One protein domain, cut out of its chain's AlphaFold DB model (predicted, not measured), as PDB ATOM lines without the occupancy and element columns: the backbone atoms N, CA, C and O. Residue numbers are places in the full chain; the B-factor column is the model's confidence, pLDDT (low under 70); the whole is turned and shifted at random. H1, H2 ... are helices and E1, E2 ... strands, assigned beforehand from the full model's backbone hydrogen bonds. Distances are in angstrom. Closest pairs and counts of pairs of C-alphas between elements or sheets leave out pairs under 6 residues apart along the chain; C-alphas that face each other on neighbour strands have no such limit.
ATOM      1  N   LEU A   3     -78.665  29.709  41.395       94.69
ATOM      2  CA  LEU A   3     -78.512  31.153  41.499       94.69
ATOM      3  C   LEU A   3     -78.511  31.549  42.969       94.69
ATOM      4  O   LEU A   3     -79.382  31.115  43.721       94.69
ATOM      5  N   PHE A   4     -77.542  32.364  43.361       94.94
ATOM      6  CA  PHE A   4     -77.535  33.069  44.631       94.94
ATOM      7  C   PHE A   4     -78.156  34.452  44.436       94.94
ATOM      8  O   PHE A   4     -77.654  35.258  43.654       94.94
ATOM      9  N   HIS A   5     -79.240  34.710  45.155       94.31
ATOM     10  CA  HIS A   5     -79.970  35.971  45.166       94.31
ATOM     11  C   HIS A   5     -79.551  36.750  46.412       94.31
ATOM     12  O   HIS A   5     -79.997  36.390  47.509       94.31
ATOM     13  N   PRO A   6     -78.676  37.761  46.290       92.75
ATOM     14  CA  PRO A   6     -78.233  38.543  47.435       92.75
ATOM     15  C   PRO A   6     -79.416  39.291  48.060       92.75
ATOM     16  O   PRO A   6     -80.207  39.933  47.369       92.75
ATOM     17  N   THR A   7     -79.531  39.221  49.384       88.62
ATOM     18  CA  THR A   7     -80.512  40.014  50.125       88.62
ATOM     19  C   THR A   7     -79.979  41.445  50.235       88.62
ATOM     20  O   THR A   7     -78.856  41.624  50.718       88.62
ATOM     21  N   PRO A   8     -80.738  42.473  49.819       73.44
ATOM     22  CA  PRO A   8     -80.307  43.854  49.991       73.44
ATOM     23  C   PRO A   8     -80.189  44.201  51.486       73.44
ATOM     24  O   PRO A   8     -80.991  43.715  52.292       73.44
ATOM     25  N   PRO A   9     -79.212  45.037  51.885       70.44
ATOM     26  CA  PRO A   9     -79.059  45.430  53.278       70.44
ATOM     27  C   PRO A   9     -80.298  46.193  53.765       70.44
ATOM     28  O   PRO A   9     -80.812  47.092  53.100       70.44
ATOM     29  N   THR A  10     -80.768  45.849  54.963       64.88
ATOM     30  CA  THR A  10     -81.997  46.374  55.590       64.88
ATOM     31  C   THR A  10     -81.988  47.888  55.839       64.88
ATOM     32  O   THR A  10     -83.035  48.456  56.141       64.88
ATOM     33  N   SER A  11     -80.839  48.558  55.701       62.72
ATOM     34  CA  SER A  11     -80.655  49.994  55.948       62.72
ATOM     35  C   SER A  11     -80.671  50.882  54.694       62.72
ATOM     36  O   SER A  11     -80.646  52.104  54.834       62.72
ATOM     37  N   SER A  12     -80.732  50.326  53.477       57.44
ATOM     38  CA  SER A  12     -80.713  51.116  52.234       57.44
ATOM     39  C   SER A  12     -82.074  51.121  51.537       57.44
ATOM     40  O   SER A  12     -82.441  50.172  50.850       57.44
ATOM     41  N   SER A  13     -82.807  52.227  51.659       55.38
ATOM     42  CA  SER A  13     -84.135  52.415  51.061       55.38
ATOM     43  C   SER A  13     -84.140  52.704  49.549       55.38
ATOM     44  O   SER A  13     -85.199  53.025  49.013       55.38
ATOM     45  N   SER A  14     -83.011  52.603  48.826       57.31
ATOM     46  CA  SER A  14     -82.998  52.918  47.383       57.31
ATOM     47  C   SER A  14     -81.910  52.259  46.514       57.31
ATOM     48  O   SER A  14     -81.649  52.758  45.417       57.31
ATOM     49  N   SER A  15     -81.240  51.182  46.939       63.47
ATOM     50  CA  SER A  15     -80.326  50.473  46.025       63.47
ATOM     51  C   SER A  15     -81.113  49.514  45.134       63.47
ATOM     52  O   SER A  15     -81.898  48.713  45.643       63.47
ATOM     53  N   ALA A  16     -80.894  49.572  43.818       73.12
ATOM     54  CA  ALA A  16     -81.438  48.580  42.895       73.12
ATOM     55  C   ALA A  16     -81.008  47.158  43.321       73.12
ATOM     56  O   ALA A  16     -79.889  46.993  43.818       73.12
ATOM     57  N   PRO A  17     -81.877  46.141  43.169       79.50
ATOM     58  CA  PRO A  17     -81.510  44.762  43.464       79.50
ATOM     59  C   PRO A  17     -80.331  44.335  42.582       79.50
ATOM     60  O   PRO A  17     -80.316  44.625  41.387       79.50
ATOM     61  N   LEU A  18     -79.341  43.674  43.186       88.25
ATOM     62  CA  LEU A  18     -78.206  43.113  42.455       88.25
ATOM     63  C   LEU A  18     -78.660  41.913  41.621       88.25
ATOM     64  O   LEU A  18     -79.553  41.164  42.028       88.25
ATOM     65  N   ASP A  19     -77.990  41.698  40.492       91.62
ATOM     66  CA  ASP A  19     -78.245  40.531  39.657       91.62
ATOM     67  C   ASP A  19     -77.869  39.228  40.389       91.62
ATOM     68  O   ASP A  19     -76.848  39.178  41.089       91.62
ATOM     69  N   PRO A  20     -78.650  38.143  40.222       94.94
ATOM     70  CA  PRO A  20     -78.322  36.857  40.817       94.94
ATOM     71  C   PRO A  20     -76.984  36.314  40.306       94.94
ATOM     72  O   PRO A  20     -76.690  36.329  39.110       94.94
ATOM     73  N   LEU A  21     -76.192  35.747  41.213       95.12
ATOM     74  CA  LEU A  21     -74.904  35.144  40.887       95.12
ATOM     75  C   LEU A  21     -75.068  33.654  40.590       95.12
ATOM     76  O   LEU A  21     -75.613  32.906  41.401       95.12
ATOM     77  N   ILE A  22     -74.544  33.197  39.454       94.69
ATOM     78  CA  ILE A  22     -74.460  31.763  39.157       94.69
ATOM     79  C   ILE A  22     -73.466  31.118  40.125       94.69
ATOM     80  O   ILE A  22     -72.302  31.511  40.190       94.69
ATOM     81  N   ILE A  23     -73.922  30.094  40.843       93.94
ATOM     82  CA  ILE A  23     -73.102  29.320  41.776       93.94
ATOM     83  C   ILE A  23     -73.090  27.832  41.393       93.94
ATOM     84  O   ILE A  23     -74.035  27.331  40.771       93.94
ATOM     85  N   PRO A  24     -72.046  27.075  41.774       91.56
ATOM     86  CA  PRO A  24     -72.087  25.618  41.711       91.56
ATOM     87  C   PRO A  24     -73.165  25.057  42.651       91.56
ATOM     88  O   PRO A  24     -73.693  25.762  43.510       91.56
ATOM     89  N   SER A  25     -73.469  23.759  42.516       90.50
ATOM     90  CA  SER A  25     -74.436  23.091  43.400       90.50
ATOM     91  C   SER A  25     -74.130  23.379  44.876       90.50
ATOM     92  O   SER A  25     -73.002  23.114  45.312       90.50
ATOM     93  N   PRO A  26     -75.111  23.871  45.658       89.25
ATOM     94  CA  PRO A  26     -74.890  24.273  47.040       89.25
ATOM     95  C   PRO A  26     -74.567  23.069  47.926       89.25
ATOM     96  O   PRO A  26     -73.809  23.194  48.874       89.25
ATOM     97  N   SER A  27     -75.067  21.876  47.609       87.31
ATOM     98  CA  SER A  27     -74.726  20.650  48.329       87.31
ATOM     99  C   SER A  27     -74.630  19.456  47.379       87.31
ATOM    100  O   SER A  27     -75.156  19.473  46.264       87.31
ATOM    101  N   ARG A  28     -73.976  18.380  47.833       86.25
ATOM    102  CA  ARG A  28     -74.031  17.063  47.173       86.25
ATOM    103  C   ARG A  28     -75.402  16.400  47.321       86.25
ATOM    104  O   ARG A  28     -75.756  15.547  46.519       86.25
ATOM    105  N   SER A  29     -76.166  16.782  48.343       87.56
ATOM    106  CA  SER A  29     -77.506  16.246  48.585       87.56
ATOM    107  C   SER A  29     -78.585  16.905  47.726       87.56
ATOM    108  O   SER A  29     -79.690  16.381  47.672       87.56
ATOM    109  N   THR A  30     -78.297  18.014  47.040       90.94
ATOM    110  CA  THR A  30     -79.292  18.757  46.255       90.94
ATOM    111  C   THR A  30     -79.164  18.544  44.761       90.94
ATOM    112  O   THR A  30     -78.063  18.424  44.235       90.94
ATOM    113  N   GLY A  31     -80.288  18.598  44.054       93.25
ATOM    114  CA  GLY A  31     -80.336  18.561  42.596       93.25
ATOM    115  C   GLY A  31     -81.174  17.415  42.061       93.25
ATOM    116  O   GLY A  31     -82.061  16.915  42.747       93.25
ATOM    117  N   LEU A  32     -80.916  17.050  40.808       95.44
ATOM    118  CA  LEU A  32     -81.620  15.983  40.106       95.44
ATOM    119  C   LEU A  32     -80.987  14.629  40.443       95.44
ATOM    120  O   LEU A  32     -79.770  14.470  40.354       95.44
ATOM    121  N   PHE A  33     -81.817  13.654  40.783       96.00
ATOM    122  CA  PHE A  33     -81.424  12.276  41.039       96.00
ATOM    123  C   PHE A  33     -82.199  11.347  40.119       96.00
ATOM    124  O   PHE A  33     -83.382  11.564  39.877       96.00
ATOM    125  N   ILE A  34     -81.535  10.300  39.638       97.00
ATOM    126  CA  ILE A  34     -82.131   9.249  38.814       97.00
ATOM    127  C   ILE A  34     -81.987   7.899  39.510       97.00
ATOM    128  O   ILE A  34     -81.033   7.659  40.257       97.00
ATOM    129  N   LYS A  35     -82.921   6.993  39.241       96.25
ATOM    130  CA  LYS A  35     -82.856   5.600  39.673       96.25
ATOM    131  C   LYS A  35     -82.422   4.731  38.497       96.25
ATOM    132  O   LYS A  35     -83.085   4.673  37.468       96.25
ATOM    133  N   THR A  36     -81.292   4.051  38.653       92.50
ATOM    134  CA  THR A  36     -80.787   3.083  37.668       92.50
ATOM    135  C   THR A  36     -81.676   1.835  37.604       92.50
ATOM    136  O   THR A  36     -82.437   1.562  38.533       92.50
ATOM    137  N   ARG A  37     -81.520   1.015  36.553       89.00
ATOM    138  CA  ARG A  37     -82.214  -0.286  36.423       89.00
ATOM    139  C   ARG A  37     -81.944  -1.230  37.601       89.00
ATOM    140  O   ARG A  37     -82.833  -1.961  38.010       89.00
ATOM    141  N   ALA A  38     -80.749  -1.157  38.190       92.62
ATOM    142  CA  ALA A  38     -80.380  -1.910  39.391       92.62
ATOM    143  C   ALA A  38     -80.985  -1.332  40.690       92.62
ATOM    144  O   ALA A  38     -80.629  -1.750  41.786       92.62
ATOM    145  N   GLY A  39     -81.841  -0.314  40.595       93.75
ATOM    146  CA  GLY A  39     -82.488   0.329  41.734       93.75
ATOM    147  C   GLY A  39     -81.622   1.343  42.484       93.75
ATOM    148  O   GLY A  39     -82.132   2.013  43.381       93.75
ATOM    149  N   LYS A  40     -80.347   1.514  42.108       97.12
ATOM    150  CA  LYS A  40     -79.443   2.494  42.726       97.12
ATOM    151  C   LYS A  40     -79.852   3.917  42.357       97.12
ATOM    152  O   LYS A  40     -80.011   4.212  41.172       97.12
ATOM    153  N   VAL A  41     -79.945   4.788  43.359       96.88
ATOM    154  CA  VAL A  41     -80.123   6.234  43.180       96.88
ATOM    155  C   VAL A  41     -78.763   6.889  42.952       96.88
ATOM    156  O   VAL A  41     -77.823   6.662  43.716       96.88
ATOM    157  N   VAL A  42     -78.649   7.694  41.901       95.06
ATOM    158  CA  VAL A  42     -77.441   8.461  41.570       95.06
ATOM    159  C   VAL A  42     -77.809   9.902  41.237       95.06
ATOM    160  O   VAL A  42     -78.867  10.163  40.666       95.06
ATOM    161  N   GLN A  43     -76.948  10.848  41.608       94.19
ATOM    162  CA  GLN A  43     -77.134  12.252  41.252       94.19
ATOM    163  C   GLN A  43     -76.807  12.445  39.768       94.19
ATOM    164  O   GLN A  43     -75.731  12.053  39.313       94.19
ATOM    165  N   ALA A  44     -77.722  13.050  39.017       93.44
ATOM    166  CA  ALA A  44     -77.493  13.411  37.629       93.44
ATOM    167  C   ALA A  44     -76.752  14.753  37.567       93.44
ATOM    168  O   ALA A  44     -77.289  15.796  37.948       93.44
ATOM    169  N   THR A  45     -75.508  14.727  37.089       90.50
ATOM    170  CA  THR A  45     -74.715  15.931  36.821       90.50
ATOM    171  C   THR A  45     -74.793  16.265  35.337       90.50
ATOM    172  O   THR A  45     -74.439  15.441  34.500       90.50
ATOM    173  N   ILE A  46     -75.256  17.474  35.024       91.38
ATOM    174  CA  ILE A  46     -75.326  18.004  33.659       91.38
ATOM    175  C   ILE A  46     -74.224  19.064  33.550       91.38
ATOM    176  O   ILE A  46     -74.266  20.021  34.327       91.38
ATOM    177  N   PRO A  47     -73.224  18.889  32.668       90.19
ATOM    178  CA  PRO A  47     -72.181  19.890  32.465       90.19
ATOM    179  C   PRO A  47     -72.742  21.235  31.990       90.19
ATOM    180  O   PRO A  47     -73.859  21.317  31.476       90.19
ATOM    181  N   GLU A  48     -71.946  22.292  32.135       87.81
ATOM    182  CA  GLU A  48     -72.267  23.590  31.540       87.81
ATOM    183  C   GLU A  48     -72.390  23.471  30.017       87.81
ATOM    184  O   GLU A  48     -71.702  22.668  29.382       87.81
ATOM    185  N   ASN A  49     -73.287  24.267  29.431       92.19
ATOM    186  CA  ASN A  49     -73.563  24.276  27.991       92.19
ATOM    187  C   ASN A  49     -74.011  22.914  27.422       92.19
ATOM    188  O   ASN A  49     -73.865  22.658  26.230       92.19
ATOM    189  N   CYS A  50     -74.563  22.037  28.264       94.50
ATOM    190  CA  CYS A  50     -75.098  20.741  27.861       94.50
ATOM    191  C   CYS A  50     -76.585  20.614  28.205       94.50
ATOM    192  O   CYS A  50     -77.079  21.180  29.181       94.50
ATOM    193  N   VAL A  51     -77.285  19.799  27.418       94.44
ATOM    194  CA  VAL A  51     -78.668  19.384  27.672       94.44
ATOM    195  C   VAL A  51     -78.669  17.894  27.992       94.44
ATOM    196  O   VAL A  51     -77.963  17.115  27.352       94.44
ATOM    197  N   ALA A  52     -79.456  17.491  28.988       95.25
ATOM    198  CA  ALA A  52     -79.688  16.082  29.281       95.25
ATOM    199  C   ALA A  52     -80.950  15.590  28.567       95.25
ATOM    200  O   ALA A  52     -81.974  16.272  28.562       95.25
ATOM    201  N   LEU A  53     -80.875  14.384  28.006       94.94
ATOM    202  CA  LEU A  53     -81.996  13.691  27.383       94.94
ATOM    203  C   LEU A  53     -82.428  12.536  28.283       94.94
ATOM    204  O   LEU A  53     -81.591  11.804  28.810       94.94
ATOM    205  N   GLN A  54     -83.736  12.368  28.440       94.31
ATOM    206  CA  GLN A  54     -84.312  11.296  29.239       94.31
ATOM    207  C   GLN A  54     -85.448  10.618  28.478       94.31
ATOM    208  O   GLN A  54     -86.282  11.279  27.864       94.31
ATOM    209  N   THR A  55     -85.505   9.293  28.570       94.44
ATOM    210  CA  THR A  55     -86.627   8.487  28.085       94.44
ATOM    211  C   THR A  55     -87.835   8.606  29.015       94.44
ATOM    212  O   THR A  55     -87.716   8.470  30.238       94.44
ATOM    213  N   GLY A  56     -89.009   8.848  28.427       95.31
ATOM    214  CA  GLY A  56     -90.308   8.819  29.108       95.31
ATOM    215  C   GLY A  56     -91.053   7.492  28.921       95.31
ATOM    216  O   GLY A  56     -90.632   6.634  28.147       95.31
ATOM    217  N   GLU A  57     -92.187   7.348  29.612       95.62
ATOM    218  CA  GLU A  57     -93.038   6.140  29.597       95.62
ATOM    219  C   GLU A  57     -93.561   5.814  28.186       95.62
ATOM    220  O   GLU A  57     -93.574   4.653  27.794       95.62
ATOM    221  N   THR A  58     -93.859   6.818  27.359       96.00
ATOM    222  CA  THR A  58     -94.271   6.600  25.961       96.00
ATOM    223  C   THR A  58     -93.188   5.926  25.111       96.00
ATOM    224  O   THR A  58     -93.488   5.028  24.335       96.00
ATOM    225  N   VAL A  59     -91.911   6.295  25.285       96.00
ATOM    226  CA  VAL A  59     -90.788   5.638  24.584       96.00
ATOM    227  C   VAL A  59     -90.569   4.216  25.107       96.00
ATOM    228  O   VAL A  59     -90.190   3.323  24.350       96.00
ATOM    229  N   GLU A  60     -90.818   3.976  26.396       95.44
ATOM    230  CA  GLU A  60     -90.809   2.622  26.954       95.44
ATOM    231  C   GLU A  60     -91.876   1.737  26.289       95.44
ATOM    232  O   GLU A  60     -91.553   0.624  25.877       95.44
ATOM    233  N   LEU A  61     -93.103   2.237  26.110       94.69
ATOM    234  CA  LEU A  61     -94.177   1.505  25.423       94.69
ATOM    235  C   LEU A  61     -93.849   1.251  23.945       94.69
ATOM    236  O   LEU A  61     -93.853   0.099  23.515       94.69
ATOM    237  N   LEU A  62     -93.444   2.293  23.210       95.19
ATOM    238  CA  LEU A  62     -93.099   2.216  21.782       95.19
ATOM    239  C   LEU A  62     -91.968   1.231  21.474       95.19
ATOM    240  O   LEU A  62     -91.861   0.715  20.365       95.19
ATOM    241  N   THR A  63     -91.081   0.992  22.440       94.25
ATOM    242  CA  THR A  63     -89.945   0.079  22.273       94.25
ATOM    243  C   THR A  63     -90.204  -1.306  22.856       94.25
ATOM    244  O   THR A  63     -89.245  -2.057  23.057       94.25
ATOM    245  N   SER A  64     -91.458  -1.641  23.172       92.75
ATOM    246  CA  SER A  64     -91.840  -2.886  23.852       92.75
ATOM    247  C   SER A  64     -90.963  -3.137  25.086       92.75
ATOM    248  O   SER A  64     -90.437  -4.230  25.301       92.75
ATOM    249  N   ARG A  65     -90.730  -2.076  25.874       92.44
ATOM    250  CA  ARG A  65     -89.902  -2.038  27.093       92.44
ATOM    251  C   ARG A  65     -88.409  -2.334  26.905       92.44
ATOM    252  O   ARG A  65     -87.701  -2.597  27.881       92.44
ATOM    253  N   ARG A  66     -87.876  -2.262  25.680       93.31
ATOM    254  CA  ARG A  66     -86.418  -2.348  25.444       93.31
ATOM    255  C   ARG A  66     -85.691  -1.137  26.037       93.31
ATOM    256  O   ARG A  66     -84.623  -1.277  26.649       93.31
ATOM    257  N   LEU A  67     -86.288   0.045  25.901       93.88
ATOM    258  CA  LEU A  67     -85.927   1.230  26.675       93.88
ATOM    259  C   LEU A  67     -86.833   1.329  27.900       93.88
ATOM    260  O   LEU A  67     -87.974   0.888  27.871       93.88
ATOM    261  N   ALA A  68     -86.300   1.900  28.977       93.31
ATOM    262  CA  ALA A  68     -87.048   2.109  30.211       93.31
ATOM    263  C   ALA A  68     -87.187   3.609  30.455       93.31
ATOM    264  O   ALA A  68     -86.215   4.349  30.270       93.31
ATOM    265  N   ALA A  69     -88.360   4.050  30.886       95.50
ATOM    266  CA  ALA A  69     -88.548   5.377  31.439       95.50
ATOM    267  C   ALA A  69     -87.658   5.514  32.675       95.50
ATOM    268  O   ALA A  69     -87.621   4.624  33.522       95.50
ATOM    269  N   THR A  70     -86.905   6.607  32.774       95.25
ATOM    270  CA  THR A  70     -85.939   6.771  33.871       95.25
ATOM    271  C   THR A  70     -86.619   7.434  35.071       95.25
ATOM    272  O   THR A  70     -86.958   8.620  34.986       95.25
ATOM    273  N   PRO A  71     -86.820   6.731  36.207       95.62
ATOM    274  CA  PRO A  71     -87.389   7.356  37.392       95.62
ATOM    275  C   PRO A  71     -86.410   8.388  37.938       95.62
ATOM    276  O   PRO A  71     -85.208   8.127  38.033       95.62
ATOM    277  N   HIS A  72     -86.924   9.548  38.320       96.56
ATOM    278  CA  HIS A  72     -86.109  10.659  38.781       96.56
ATOM    279  C   HIS A  72     -86.870  11.503  39.799       96.56
ATOM    280  O   HIS A  72     -88.098  11.490  39.848       96.56
ATOM    281  N   PHE A  73     -86.127  12.225  40.628       95.81
ATOM    282  CA  PHE A  73     -86.675  13.184  41.578       95.81
ATOM    283  C   PHE A  73     -85.695  14.337  41.784       95.81
ATOM    284  O   PHE A  73     -84.506  14.229  41.475       95.81
ATOM    285  N   VAL A  74     -86.192  15.451  42.315       94.56
ATOM    286  CA  VAL A  74     -85.364  16.596  42.694       94.56
ATOM    287  C   VAL A  74     -85.318  16.687  44.211       94.56
ATOM    288  O   VAL A  74     -86.354  16.641  44.866       94.56
ATOM    289  N   ASN A  75     -84.119  16.839  44.768       93.00
ATOM    290  CA  ASN A  75     -83.938  17.149  46.179       93.00
ATOM    291  C   ASN A  75     -83.536  18.619  46.359       93.00
ATOM    292  O   ASN A  75     -82.532  19.065  45.795       93.00
ATOM    293  N   ALA A  76     -84.302  19.352  47.166       87.19
ATOM    294  CA  ALA A  76     -84.084  20.767  47.476       87.19
ATOM    295  C   ALA A  76     -83.544  21.013  48.903       87.19
ATOM    296  O   ALA A  76     -83.410  22.158  49.318       87.19
ATOM    297  N   THR A  77     -83.200  19.967  49.663       80.19
ATOM    298  CA  THR A  77     -82.880  20.051  51.107       80.19
ATOM    299  C   THR A  77     -81.460  20.540  51.454       80.19
ATOM    300  O   THR A  77     -80.827  20.030  52.378       80.19
ATOM    301  N   ALA A  78     -80.910  21.535  50.748       78.12
ATOM    302  CA  ALA A  78     -79.651  22.146  51.195       78.12
ATOM    303  C   ALA A  78     -79.903  22.985  52.453       78.12
ATOM    304  O   ALA A  78     -80.527  24.036  52.377       78.12
ATOM    305  N   ALA A  79     -79.382  22.532  53.596       72.88
ATOM    306  CA  ALA A  79     -79.402  23.314  54.831       72.88
ATOM    307  C   ALA A  79     -78.368  24.455  54.815       72.88
ATOM    308  O   ALA A  79     -78.583  25.493  55.432       72.88
ATOM    309  N   THR A  80     -77.243  24.266  54.119       82.38
ATOM    310  CA  THR A  80     -76.147  25.238  54.030       82.38
ATOM    311  C   THR A  80     -75.501  25.229  52.647       82.38
ATOM    312  O   THR A  80     -75.605  24.253  51.894       82.38
ATOM    313  N   LEU A  81     -74.819  26.327  52.314       86.88
ATOM    314  CA  LEU A  81     -73.988  26.414  51.118       86.88
ATOM    315  C   LEU A  81     -72.671  25.670  51.334       86.88
ATOM    316  O   LEU A  81     -71.977  25.844  52.334       86.88
ATOM    317  N   GLY A  82     -72.312  24.838  50.370       88.00
ATOM    318  CA  GLY A  82     -71.044  24.135  50.330       88.00
ATOM    319  C   GLY A  82     -69.894  25.065  49.957       88.00
ATOM    320  O   GLY A  82     -70.085  26.092  49.308       88.00
ATOM    321  N   ARG A  83     -68.672  24.647  50.312       91.62
ATOM    322  CA  ARG A  83     -67.427  25.422  50.130       91.62
ATOM    323  C   ARG A  83     -67.290  26.077  48.752       91.62
ATOM    324  O   ARG A  83     -67.075  27.274  48.681       91.62
ATOM    325  N   LYS A  84     -67.519  25.325  47.671       91.50
ATOM    326  CA  LYS A  84     -67.394  25.847  46.298       91.50
ATOM    327  C   LYS A  84     -68.373  26.981  45.977       91.50
ATOM    328  O   LYS A  84     -68.045  27.863  45.199       91.50
ATOM    329  N   ALA A  85     -69.591  26.929  46.522       91.94
ATOM    330  CA  ALA A  85     -70.575  27.987  46.306       91.94
ATOM    331  C   ALA A  85     -70.176  29.256  47.068       91.94
ATOM    332  O   ALA A  85     -70.244  30.344  46.507       91.94
ATOM    333  N   LEU A  86     -69.690  29.098  48.304       93.44
ATOM    334  CA  LEU A  86     -69.159  30.200  49.107       93.44
ATOM    335  C   LEU A  86     -67.934  30.848  48.449       93.44
ATOM    336  O   LEU A  86     -67.896  32.062  48.329       93.44
ATOM    337  N   GLU A  87     -66.985  30.054  47.948       95.62
ATOM    338  CA  GLU A  87     -65.796  30.551  47.235       95.62
ATOM    339  C   GLU A  87     -66.165  31.445  46.035       95.62
ATOM    340  O   GLU A  87     -65.531  32.471  45.814       95.62
ATOM    341  N   VAL A  88     -67.212  31.094  45.279       95.75
ATOM    342  CA  VAL A  88     -67.688  31.909  44.147       95.75
ATOM    343  C   VAL A  88     -68.311  33.229  44.611       95.75
ATOM    344  O   VAL A  88     -68.100  34.251  43.958       95.75
ATOM    345  N   ILE A  89     -69.052  33.216  45.723       94.31
ATOM    346  CA  ILE A  89     -69.649  34.424  46.308       94.31
ATOM    347  C   ILE A  89     -68.554  35.355  46.831       94.31
ATOM    348  O   ILE A  89     -68.553  36.532  46.491       94.31
ATOM    349  N   GLU A  90     -67.601  34.837  47.607       95.00
ATOM    350  CA  GLU A  90     -66.513  35.643  48.174       95.00
ATOM    351  C   GLU A  90     -65.613  36.228  47.083       95.00
ATOM    352  O   GLU A  90     -65.336  37.423  47.104       95.00
ATOM    353  N   ARG A  91     -65.280  35.449  46.043       96.31
ATOM    354  CA  ARG A  91     -64.571  35.982  44.870       96.31
ATOM    355  C   ARG A  91     -65.330  37.149  44.233       96.31
ATOM    356  O   ARG A  91     -64.722  38.152  43.883       96.31
ATOM    357  N   ARG A  92     -66.657  37.050  44.099       95.31
ATOM    358  CA  ARG A  92     -67.459  38.148  43.545       95.31
ATOM    359  C   ARG A  92     -67.419  39.398  44.436       95.31
ATOM    360  O   ARG A  92     -67.385  40.507  43.910       95.31
ATOM    361  N   LYS A  93     -67.388  39.242  45.764       93.81
ATOM    362  CA  LYS A  93     -67.214  40.370  46.697       93.81
ATOM    363  C   LYS A  93     -65.862  41.058  46.536       93.81
ATOM    364  O   LYS A  93     -65.797  42.275  46.648       93.81
ATOM    365  N   GLU A  94     -64.804  40.296  46.273       95.19
ATOM    366  CA  GLU A  94     -63.463  40.833  46.018       95.19
ATOM    367  C   GLU A  94     -63.368  41.539  44.656       95.19
ATOM    368  O   GLU A  94     -62.728  42.584  44.551       95.19
ATOM    369  N   GLU A  95     -64.013  40.989  43.621       95.38
ATOM    370  CA  GLU A  95     -64.054  41.563  42.267       95.38
ATOM    371  C   GLU A  95     -64.848  42.880  42.214       95.38
ATOM    372  O   GLU A  95     -64.478  43.799  41.483       95.38
ATOM    373  N   GLU A  96     -65.926  42.991  42.997       93.06
ATOM    374  CA  GLU A  96     -66.823  44.149  43.005       93.06
ATOM    375  C   GLU A  96     -67.147  44.629  44.442       93.06
ATOM    376  O   GLU A  96     -68.290  44.541  44.899       93.06
ATOM    377  N   PRO A  97     -66.173  45.169  45.197       91.19
ATOM    378  CA  PRO A  97     -66.343  45.460  46.625       91.19
ATOM    379  C   PRO A  97     -67.392  46.542  46.918       91.19
ATOM    380  O   PRO A  97     -68.074  46.482  47.940       91.19
ATOM    381  N   GLU A  98     -67.577  47.504  46.013       88.44
ATOM    382  CA  GLU A  98     -68.550  48.589  46.186       88.44
ATOM    383  C   GLU A  98     -70.008  48.100  46.141       88.44
ATOM    384  O   GLU A  98     -70.868  48.621  46.863       88.44
ATOM    385  N   THR A  99     -70.293  47.091  45.310       87.44
ATOM    386  CA  THR A  99     -71.637  46.529  45.099       87.44
ATOM    387  C   THR A  99     -71.851  45.264  45.926       87.44
ATOM    388  O   THR A  99     -72.845  45.163  46.644       87.44
ATOM    389  N   TRP A 100     -70.909  44.322  45.886       90.88
ATOM    390  CA  TRP A 100     -71.015  43.014  46.532       90.88
ATOM    391  C   TRP A 100     -70.412  42.960  47.938       90.88
ATOM    392  O   TRP A 100     -70.823  42.118  48.734       90.88
ATOM    393  N   GLY A 101     -69.510  43.874  48.306       87.50
ATOM    394  CA  GLY A 101     -68.866  43.870  49.628       87.50
ATOM    395  C   GLY A 101     -69.839  44.026  50.806       87.50
ATOM    396  O   GLY A 101     -69.525  43.612  51.919       87.50
ATOM    397  N   LYS A 102     -71.044  44.562  50.564       88.00
ATOM    398  CA  LYS A 102     -72.123  44.722  51.561       88.00
ATOM    399  C   LYS A 102     -73.080  43.524  51.640       88.00
ATOM    400  O   LYS A 102     -74.026  43.550  52.421       88.00
ATOM    401  N   VAL A 103     -72.886  42.496  50.813       89.44
ATOM    402  CA  VAL A 103     -73.767  41.323  50.766       89.44
ATOM    403  C   VAL A 103     -73.456  40.395  51.941       89.44
ATOM    404  O   VAL A 103     -72.469  39.660  51.937       89.44
ATOM    405  N   GLU A 104     -74.328  40.401  52.946       88.38
ATOM    406  CA  GLU A 104     -74.193  39.548  54.136       88.38
ATOM    407  C   GLU A 104     -74.906  38.200  53.984       88.38
ATOM    408  O   GLU A 104     -74.454  37.180  54.500       88.38
ATOM    409  N   SER A 105     -76.035  38.187  53.274       90.44
ATOM    410  CA  SER A 105     -76.891  37.011  53.131       90.44
ATOM    411  C   SER A 105     -77.592  36.984  51.778       90.44
ATOM    412  O   SER A 105     -77.543  37.941  51.007       90.44
ATOM    413  N   GLY A 106     -78.239  35.864  51.481       90.81
ATOM    414  CA  GLY A 106     -79.017  35.684  50.268       90.81
ATOM    415  C   GLY A 106     -79.781  34.372  50.287       90.81
ATOM    416  O   GLY A 106     -79.598  33.535  51.176       90.81
ATOM    417  N   THR A 107     -80.632  34.191  49.288       92.38
ATOM    418  CA  THR A 107     -81.340  32.930  49.052       92.38
ATOM    419  C   THR A 107     -80.745  32.210  47.853       92.38
ATOM    420  O   THR A 107     -80.077  32.815  47.018       92.38
ATOM    421  N   VAL A 108     -80.965  30.900  47.761       92.69
ATOM    422  CA  VAL A 108     -80.552  30.124  46.591       92.69
ATOM    423  C   VAL A 108     -81.768  29.549  45.901       92.69
ATOM    424  O   VAL A 108     -82.589  28.887  46.535       92.69
ATOM    425  N   SER A 109     -81.840  29.750  44.589       93.12
ATOM    426  CA  SER A 109     -82.805  29.079  43.730       93.12
ATOM    427  C   SER A 109     -82.114  28.079  42.809       93.12
ATOM    428  O   SER A 109     -80.904  28.134  42.556       93.12
ATOM    429  N   ARG A 110     -82.900  27.125  42.309       92.75
ATOM    430  CA  ARG A 110     -82.483  26.209  41.252       92.75
ATOM    431  C   ARG A 110     -83.393  26.405  40.054       92.75
ATOM    432  O   ARG A 110     -84.511  25.903  40.045       92.75
ATOM    433  N   GLU A 111     -82.863  27.036  39.020       92.25
ATOM    434  CA  GLU A 111     -83.582  27.257  37.772       92.25
ATOM    435  C   GLU A 111     -83.391  26.074  36.822       92.25
ATOM    436  O   GLU A 111     -82.258  25.637  36.554       92.25
ATOM    437  N   THR A 112     -84.504  25.544  36.313       93.12
ATOM    438  CA  THR A 112     -84.528  24.473  35.311       93.12
ATOM    439  C   THR A 112     -85.707  24.601  34.366       93.12
ATOM    440  O   THR A 112     -86.818  24.867  34.808       93.12
ATOM    441  N   LEU A 113     -85.469  24.286  33.095       94.81
ATOM    442  CA  LEU A 113     -86.502  24.103  32.085       94.81
ATOM    443  C   LEU A 113     -86.528  22.629  31.671       94.81
ATOM    444  O   LEU A 113     -85.509  22.093  31.235       94.81
ATOM    445  N   ALA A 114     -87.679  21.981  31.826       95.62
ATOM    446  CA  ALA A 114     -87.922  20.640  31.308       95.62
ATOM    447  C   ALA A 114     -88.836  20.748  30.086       95.62
ATOM    448  O   ALA A 114     -89.920  21.321  30.173       95.62
ATOM    449  N   VAL A 115     -88.389  20.201  28.958       96.31
ATOM    450  CA  VAL A 115     -89.166  20.151  27.716       96.31
ATOM    451  C   VAL A 115     -89.559  18.704  27.463       96.31
ATOM    452  O   VAL A 115     -88.705  17.818  27.461       96.31
ATOM    453  N   PHE A 116     -90.851  18.471  27.251       95.44
ATOM    454  CA  PHE A 116     -91.391  17.151  26.947       95.44
ATOM    455  C   PHE A 116     -91.703  17.075  25.457       95.44
ATOM    456  O   PHE A 116     -92.573  17.786  24.964       95.44
TER     457      PHE A 116
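AT A GLANCE: This is residues 3 to 116 of the 149 residues of an uncharacterized protein of Rhodosporidium toruloides (UniProt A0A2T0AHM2). Two small three-stranded sheets follow each other along a long, loose rod, with the helix H2 packed on one face of the sheet E2 E1 E6 and no helix on the sheet E4 E3 E5. The short helix H1 lies at one end of the rod, and H3 and the loop of residues 7 to 20 lie at the other. The printed part has 114 residues, with three named helices and six named strands in the order E1 E2 E3 E4 H1 E5 H2 H3 E6, and both sheets are antiparallel. The class is mixed, helices and strands, with 47 residues in named elements, under half. The whole is loose, with a radius of gyration of the C-alphas of 19.1 A and spans of 62 by 25 by 23 A.

IN THESE COORDINATES: Find C-alpha 3 at (-78.512, 31.153, 41.499), where E1, residues 3 to 6, begins. E2 is residues 21 to 23, E3 residues 31 to 35, 13.5 A long, and E4 residues 41 to 43. H1, residues 57 to 62, starts at C-alpha 57, (-93.038, 6.140, 29.597). Next come E5, residues 72 to 75, 10.1 A long; H2, residues 83 to 95, 18.3 A; and H3, residues 97 to 100. E6, residues 106 to 110, runs 13.5 A to C-alpha 110 at (-82.483, 26.209, 41.252).

HOW THE PARTS SIT: In the sheet E2 E1 E6, E1 and E2 form a hairpin, with N 4 and O 21 within hydrogen-bond range at 2.8 A. E1 and E6 are antiparallel at 161 degrees, with N 5 and O 107 at 2.8 A. H2 is on this sheet, two layers, a helix over one face of a sheet; its height is 8.9 A, over a local plane fitted to only just enough C-alphas, 6. It lies over E2 and along the strands, at 26 degrees to E2 on the local plane; their closest C-alphas, those of Ile 23 and Ala 85, are 5.4 A apart. H2, with residues 92 to 94 alone, and H3 touch only at the corner, closest at the C-alphas of Lys 93 and Trp 100, 4.6 A. In the other sheet E3 and E4 form a hairpin, with N 34 and O 42 at 2.9 A, and E3 pairs antiparallel with E5, with N 33 and O 73 at 2.8 A. E4, H1 and E5 make a split strand-helix-strand unit, two strands running the same way with a helix between them along the chain and E3 between them in the sheet; its crossover is right-handed. H1 is not on either sheet. E3 and E6 are only just apart, closest at 8.1 A. Every O i to N i+4 pair is within hydrogen-bond range in H1 and H2; H3 is too short for such a pair.

THE WHOLE: Look from Ser 11 to Ser 64 for the two C-alphas farthest apart, 62.9 A. The printed part has no cut. The links E1 to E2 and E4 to H1 are long. The mean pLDDT of the printed part is 90.1, and residues 10 to 15 are under 70.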